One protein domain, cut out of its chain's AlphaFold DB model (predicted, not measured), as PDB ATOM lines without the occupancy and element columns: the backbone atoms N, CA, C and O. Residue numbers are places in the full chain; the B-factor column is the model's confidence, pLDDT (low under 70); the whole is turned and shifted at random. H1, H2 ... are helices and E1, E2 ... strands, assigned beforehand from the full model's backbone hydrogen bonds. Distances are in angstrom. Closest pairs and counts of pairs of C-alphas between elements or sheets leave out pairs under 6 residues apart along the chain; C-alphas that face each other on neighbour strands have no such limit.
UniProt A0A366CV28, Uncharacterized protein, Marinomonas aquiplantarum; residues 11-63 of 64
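What this domain is: This is residues 11 to 63 of the 64 residues of an uncharacterized protein of Marinomonas aquiplantarum (UniProt A0A366CV28). A twisted ribbon of three antiparallel strands, E1, E2 and E3, reaches to one end of the domain, where the turn between E2 and E3 makes the tip; toward the other end lies a looping stretch, residues 42 to 59, with the very short helices H1 and H2 before and after it. The printed part has 53 residues, with named elements in the order E1, E2, E3, H1, H2, class mixed, helices and strands. The strands form a meander, each the antiparallel neighbour of the one before, in the order E1, E2, E3. The whole is only just compact, close to loose, with a radius of gyration of the C-alphas of 11.7 A and spans of 35 by 25 by 16 A.

How they stand to each other: Start with E1, residues 11 to 16, an edge strand. It forms a hairpin with E2, residues 19 to 26, at 153 degrees between directions; look at N 12 and O 24, 2.9 A apart, within hydrogen-bond range. E2 forms a second hairpin with the other edge strand, E3, residues 32 to 36, at 155 degrees; N 23 and O 35 are 2.9 A apart, within hydrogen-bond range. The sheet is only just strongly twisted, its C-alphas up to 4.3 A off the best plane. H1, residues 38 to 41, only grazes the sheet; its closest C-alphas to E2 are those of Tyr 40 and Val 21, 5.6 A apart. H2, residues 60 to 63, is not on the sheet and is close to H1 but not clearly touching, the closest C-alphas being those of Gln 41 and Asp 61, 7.8 A apart. Both helices are too short for an O i to N i+4 pair; each has its one O i to N i+3 pair within range.

Where its parts are: Find C-alpha 11 at (248.127, 123.257, 242.035), where E1 begins; it runs 16.4 A. E2 runs 21.1 A from C-alpha 19 at (238.765, 136.920, 246.887), and E3 12.9 A. H1 measures 5.1 A and H2 5.2 A, ending at C-alpha 63, (256.619, 140.232, 248.760).

The domain as a whole: The C-alphas farthest apart, those of Asn 29 and Ala 45, are 35.1 A apart. The printed part has no cut, and the link from H1 to H2, 18 residues, is long. No printed residue is under 70 in pLDDT.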
ATOM      1  N   VAL A  11     248.498 121.840 241.990       95.81
ATOM      2  CA  VAL A  11     248.127 123.257 242.035       95.81
ATOM      3  C   VAL A  11     246.864 123.431 242.861       95.81
ATOM      4  O   VAL A  11     245.837 122.821 242.572       95.81
ATOM      5  N   LEU A  12     246.931 124.295 243.873       97.44
ATOM      6  CA  LEU A  12     245.779 124.707 244.666       97.44
ATOM      7  C   LEU A  12     245.425 126.157 244.351       97.44
ATOM      8  O   LEU A  12     246.267 127.048 244.449       97.44
ATOM      9  N   LYS A  13     244.158 126.401 244.016       97.94
ATOM     10  CA  LYS A  13     243.592 127.751 243.964       97.94
ATOM     11  C   LYS A  13     243.271 128.196 245.389       97.94
ATOM     12  O   LYS A  13     242.470 127.555 246.062       97.94
ATOM     13  N   LEU A  14     243.872 129.294 245.834       97.81
ATOM     14  CA  LEU A  14     243.641 129.851 247.163       97.81
ATOM     15  C   LEU A  14     242.638 130.999 247.087       97.81
ATOM     16  O   LEU A  14     242.842 131.977 246.364       97.81
ATOM     17  N   THR A  15     241.564 130.895 247.862       97.31
ATOM     18  CA  THR A  15     240.538 131.934 247.976       97.31
ATOM     19  C   THR A  15     240.282 132.284 249.434       97.31
ATOM     20  O   THR A  15     240.233 131.387 250.273       97.31
ATOM     21  N   LEU A  16     240.059 133.563 249.726       96.00
ATOM     22  CA  LEU A  16     239.750 134.066 251.065       96.00
ATOM     23  C   LEU A  16     238.588 135.058 250.980       96.00
ATOM     24  O   LEU A  16     238.688 136.045 250.263       96.00
ATOM     25  N   HIS A  17     237.479 134.796 251.677       91.88
ATOM     26  CA  HIS A  17     236.251 135.611 251.589       91.88
ATOM     27  C   HIS A  17     235.808 135.894 250.141       91.88
ATOM     28  O   HIS A  17     235.477 137.023 249.792       91.88
ATOM     29  N   SER A  18     235.860 134.874 249.280       91.31
ATOM     30  CA  SER A  18     235.575 134.978 247.837       91.31
ATOM     31  C   SER A  18     236.578 135.799 247.012       91.31
ATOM     32  O   SER A  18     236.431 135.876 245.795       91.31
ATOM     33  N   TYR A  19     237.642 136.336 247.616       95.00
ATOM     34  CA  TYR A  19     238.765 136.920 246.887       95.00
ATOM     35  C   TYR A  19     239.725 135.824 246.441       95.00
ATOM     36  O   TYR A  19     240.165 135.005 247.251       95.00
ATOM     37  N   LEU A  20     240.086 135.820 245.159       97.31
ATOM     38  CA  LEU A  20     241.200 135.017 244.670       97.31
ATOM     39  C   LEU A  20     242.500 135.602 245.226       97.31
ATOM     40  O   LEU A  20     242.870 136.709 244.854       97.31
ATOM     41  N   VAL A  21     243.182 134.854 246.093       97.19
ATOM     42  CA  VAL A  21     244.493 135.239 246.632       97.19
ATOM     43  C   VAL A  21     245.589 134.886 245.631       97.19
ATOM     44  O   VAL A  21     246.466 135.698 245.352       97.19
ATOM     45  N   GLY A  22     245.534 133.680 245.064       97.69
ATOM     46  CA  GLY A  22     246.563 133.189 244.156       97.69
ATOM     47  C   GLY A  22     246.530 131.679 243.970       97.69
ATOM     48  O   GLY A  22     245.528 131.022 244.267       97.69
ATOM     49  N   TYR A  23     247.646 131.135 243.496       98.00
ATOM     50  CA  TYR A  23     247.825 129.712 243.233       98.00
ATOM     51  C   TYR A  23     249.072 129.191 243.938       98.00
ATOM     52  O   TYR A  23     250.147 129.781 243.835       98.00
ATOM     53  N   LEU A  24     248.928 128.073 244.639       97.44
ATOM     54  CA  LEU A  24     250.022 127.371 245.294       97.44
ATOM     55  C   LEU A  24     250.412 126.160 244.452       97.44
ATOM     56  O   LEU A  24     249.621 125.230 244.312       97.44
ATOM     57  N   ALA A  25     251.624 126.177 243.908       96.31
ATOM     58  CA  ALA A  25     252.218 125.048 243.211       96.31
ATOM     59  C   ALA A  25     253.116 124.256 244.171       96.31
ATOM     60  O   ALA A  25     254.078 124.801 244.716       96.31
ATOM     61  N   GLY A  26     252.811 122.975 244.362       95.50
ATOM     62  CA  GLY A  26     253.601 122.035 245.153       95.50
ATOM     63  C   GLY A  26     254.334 121.035 244.261       95.50
ATOM     64  O   GLY A  26     253.728 120.418 243.382       95.50
ATOM     65  N   THR A  27     255.633 120.854 244.491       90.31
ATOM     66  CA  THR A  27     256.470 119.865 243.791       90.31
ATOM     67  C   THR A  27     256.723 118.631 244.662       90.31
ATOM     68  O   THR A  27     256.646 118.690 245.888       90.31
ATOM     69  N   LYS A  28     257.092 117.497 244.045       87.88
ATOM     70  CA  LYS A  28     257.324 116.218 244.755       87.88
ATOM     71  C   LYS A  28     258.392 116.270 245.856       87.88
ATOM     72  O   LYS A  28     258.347 115.471 246.780       87.88
ATOM     73  N   ASN A  29     259.340 117.203 245.778       89.12
ATOM     74  CA  ASN A  29     260.367 117.404 246.806       89.12
ATOM     75  C   ASN A  29     259.898 118.275 247.992       89.12
ATOM     76  O   ASN A  29     260.725 118.683 248.802       89.12
ATOM     77  N   GLY A  30     258.605 118.606 248.077       89.94
ATOM     78  CA  GLY A  30     258.028 119.394 249.170       89.94
ATOM     79  C   GLY A  30     258.188 120.910 249.029       89.94
ATOM     80  O   GLY A  30     257.714 121.655 249.888       89.94
ATOM     81  N   ARG A  31     258.819 121.401 247.952       93.44
ATOM     82  CA  ARG A  31     258.873 122.841 247.681       93.44
ATOM     83  C   ARG A  31     257.489 123.344 247.274       93.44
ATOM     84  O   ARG A  31     256.822 122.768 246.417       93.44
ATOM     85  N   ASN A  32     257.108 124.464 247.873       95.06
ATOM     86  CA  ASN A  32     255.880 125.176 247.568       95.06
ATOM     87  C   ASN A  32     256.218 126.557 247.006       95.06
ATOM     88  O   ASN A  32     257.077 127.259 247.542       95.06
ATOM     89  N   VAL A  33     255.553 126.934 245.919       95.25
ATOM     90  CA  VAL A  33     255.655 128.260 245.307       95.25
ATOM     91  C   VAL A  33     254.258 128.854 245.268       95.25
ATOM     92  O   VAL A  33     253.372 128.319 244.605       95.25
ATOM     93  N   LEU A  34     254.061 129.946 246.002       96.19
ATOM     94  CA  LEU A  34     252.830 130.723 245.965       96.19
ATOM     95  C   LEU A  34     252.990 131.855 244.953       96.19
ATOM     96  O   LEU A  34     253.930 132.638 245.050       96.19
ATOM     97  N   HIS A  35     252.061 131.942 244.010       96.38
ATOM     98  CA  HIS A  35     251.949 133.061 243.087       96.38
ATOM     99  C   HIS A  35     250.663 133.833 243.379       96.38
ATOM    100  O   HIS A  35     249.569 133.271 243.270       96.38
ATOM    101  N   PHE A  36     250.786 135.100 243.776       96.81
ATOM    102  CA  PHE A  36     249.634 135.955 244.056       96.81
ATOM    103  C   PHE A  36     248.940 136.367 242.763       96.81
ATOM    104  O   PHE A  36     249.592 136.710 241.780       96.81
ATOM    105  N   ALA A  37     247.610 136.359 242.759       97.06
ATOM    106  CA  ALA A  37     246.846 136.839 241.617       97.06
ATOM    107  C   ALA A  37     247.022 138.354 241.451       97.06
ATOM    108  O   ALA A  37     247.000 139.092 242.434       97.06
ATOM    109  N   GLU A  38     247.114 138.833 240.213       95.62
ATOM    110  CA  GLU A  38     247.251 140.265 239.908       95.62
ATOM    111  C   GLU A  38     246.132 141.110 240.546       95.62
ATOM    112  O   GLU A  38     246.384 142.168 241.124       95.62
ATOM    113  N   SER A  39     244.897 140.594 240.544       94.81
ATOM    114  CA  SER A  39     243.742 141.226 241.197       94.81
ATOM    115  C   SER A  39     243.894 141.351 242.717       94.81
ATOM    116  O   SER A  39     243.321 142.248 243.328       94.81
ATOM    117  N   TYR A  40     244.641 140.438 243.344       95.44
ATOM    118  CA  TYR A  40     244.963 140.514 244.764       95.44
ATOM    119  C   TYR A  40     246.082 141.530 245.001       95.44
ATOM    120  O   TYR A  40     245.930 142.395 245.854       95.44
ATOM    121  N   GLN A  41     247.165 141.488 244.220       94.00
ATOM    122  CA  GLN A  41     248.309 142.400 244.372       94.00
ATOM    123  C   GLN A  41     247.907 143.876 244.202       94.00
ATOM    124  O   GLN A  41     248.283 144.726 245.013       94.00
ATOM    125  N   SER A  42     247.089 144.168 243.188       92.25
ATOM    126  CA  SER A  42     246.648 145.526 242.835       92.25
ATOM    127  C   SER A  42     245.579 146.114 243.767       92.25
ATOM    128  O   SER A  42     245.367 147.325 243.768       92.25
ATOM    129  N   SER A  43     244.911 145.294 244.586       91.00
ATOM    130  CA  SER A  43     243.825 145.752 245.460       91.00
ATOM    131  C   SER A  43     244.328 146.148 246.845       91.00
ATOM    132  O   SER A  43     244.837 145.315 247.597       91.00
ATOM    133  N   THR A  44     244.130 147.406 247.241       86.94
ATOM    134  CA  THR A  44     244.397 147.874 248.616       86.94
ATOM    135  C   THR A  44     243.327 147.427 249.616       86.94
ATOM    136  O   THR A  44     243.596 147.397 250.813       86.94
ATOM    137  N   ALA A  45     242.147 147.023 249.134       90.56
ATOM    138  CA  ALA A  45     241.020 146.534 249.936       90.56
ATOM    139  C   ALA A  45     241.002 145.000 250.106       90.56
ATOM    140  O   ALA A  45     240.016 144.432 250.577       90.56
ATOM    141  N   ARG A  46     242.069 144.308 249.693       91.81
ATOM    142  CA  ARG A  46     242.187 142.847 249.794       91.81
ATOM    143  C   ARG A  46     242.148 142.360 251.254       91.81
ATOM    144  O   ARG A  46     242.682 143.039 252.135       91.81
ATOM    145  N   PRO A  47     241.596 141.161 251.527       94.19
ATOM    146  CA  PRO A  47     241.712 140.552 252.847       94.19
ATOM    147  C   PRO A  47     243.172 140.195 253.147       94.19
ATOM    148  O   PRO A  47     243.959 139.943 252.238       94.19
ATOM    149  N   THR A  48     243.543 140.141 254.424       93.88
ATOM    150  CA  THR A  48     244.923 139.821 254.817       93.88
ATOM    151  C   THR A  48     245.161 138.316 254.773       93.88
ATOM    152  O   THR A  48     244.689 137.593 255.644       93.88
ATOM    153  N   PHE A  49     245.921 137.844 253.783       95.19
ATOM    154  CA  PHE A  49     246.378 136.451 253.724       95.19
ATOM    155  C   PHE A  49     247.475 136.142 254.760       95.19
ATOM    156  O   PHE A  49     247.412 135.138 255.460       95.19
ATOM    157  N   SER A  50     248.471 137.024 254.873       93.75
ATOM    158  CA  SER A  50     249.563 136.970 255.857       93.75
ATOM    159  C   SER A  50     249.905 138.384 256.320       93.75
ATOM    160  O   SER A  50     249.820 139.327 255.527       93.75
ATOM    161  N   LEU A  51     250.379 138.538 257.560       94.62
ATOM    162  CA  LEU A  51     250.857 139.823 258.084       94.62
ATOM    163  C   LEU A  51     251.968 140.434 257.216       94.62
ATOM    164  O   LEU A  51     251.997 141.646 257.045       94.62
ATOM    165  N   THR A  52     252.817 139.613 256.590       93.88
ATOM    166  CA  THR A  52     253.887 140.076 255.681       93.88
ATOM    167  C   THR A  52     253.385 140.584 254.327       93.88
ATOM    168  O   THR A  52     254.142 141.201 253.584       93.88
ATOM    169  N   THR A  53     252.116 140.327 253.997       92.38
ATOM    170  CA  THR A  53     251.449 140.759 252.752       92.38
ATOM    171  C   THR A  53     250.401 141.854 252.987       92.38
ATOM    172  O   THR A  53     249.753 142.326 252.045       92.38
ATOM    173  N   HIS A  54     250.214 142.253 254.250       93.38
ATOM    174  CA  HIS A  54     249.295 143.316 254.634       93.38
ATOM    175  C   HIS A  54     249.767 144.654 254.029       93.38
ATOM    176  O   HIS A  54     250.956 144.950 254.132       93.38
ATOM    177  N   PRO A  55     248.886 145.499 253.453       90.94
ATOM    178  CA  PRO A  55     249.280 146.767 252.818       90.94
ATOM    179  C   PRO A  55     250.167 147.679 253.684       90.94
ATOM    180  O   PRO A  55     251.097 148.297 253.183       90.94
ATOM    181  N   ASN A  56     249.910 147.720 254.993       92.56
ATOM    182  CA  ASN A  56     250.682 148.519 255.958       92.56
ATOM    183  C   ASN A  56     251.971 147.847 256.481       92.56
ATOM    184  O   ASN A  56     252.646 148.423 257.334       92.56
ATOM    185  N   TYR A  57     252.312 146.632 256.041       93.94
ATOM    186  CA  TYR A  57     253.557 145.981 256.450       93.94
ATOM    187  C   TYR A  57     254.735 146.516 255.619       93.94
ATOM    188  O   TYR A  57     254.612 146.644 254.396       93.94
ATOM    189  N   PRO A  58     255.896 146.820 256.231       94.56
ATOM    190  CA  PRO A  58     257.045 147.322 255.489       94.56
ATOM    191  C   PRO A  58     257.452 146.387 254.345       94.56
ATOM    192  O   PRO A  58     257.764 145.218 254.571       94.56
ATOM    193  N   ARG A  59     257.522 146.932 253.124       91.94
ATOM    194  CA  ARG A  59     257.908 146.212 251.896       91.94
ATOM    195  C   ARG A  59     256.939 145.099 251.471       91.94
ATOM    196  O   ARG A  59     257.355 144.171 250.779       91.94
ATOM    197  N   ALA A  60     255.667 145.165 251.876       91.88
ATOM    198  CA  ALA A  60     254.651 144.201 251.447       91.88
ATOM    199  C   ALA A  60     254.496 144.135 249.916       91.88
ATOM    200  O   ALA A  60     254.249 143.065 249.371       91.88
ATOM    201  N   ASP A  61     254.699 145.258 249.229       89.00
ATOM    202  CA  ASP A  61     254.721 145.394 247.769       89.00
ATOM    203  C   ASP A  61     255.827 144.578 247.088       89.00
ATOM    204  O   ASP A  61     255.675 144.199 245.938       89.00
ATOM    205  N   LYS A  62     256.932 144.297 247.788       90.06
ATOM    206  CA  LYS A  62     258.035 143.474 247.260       90.06
ATOM    207  C   LYS A  62     257.842 141.979 247.498       90.06
ATOM    208  O   LYS A  62     258.586 141.178 246.939       90.06
ATOM    209  N   MET A  63     256.947 141.621 248.418       87.25
ATOM    210  CA  MET A  63     256.619 140.232 248.760       87.25
ATOM    211  C   MET A  63     255.508 139.674 247.862       87.25
ATOM    212  O   MET A  63     255.434 138.462 247.659       87.25
TER     213      MET A  63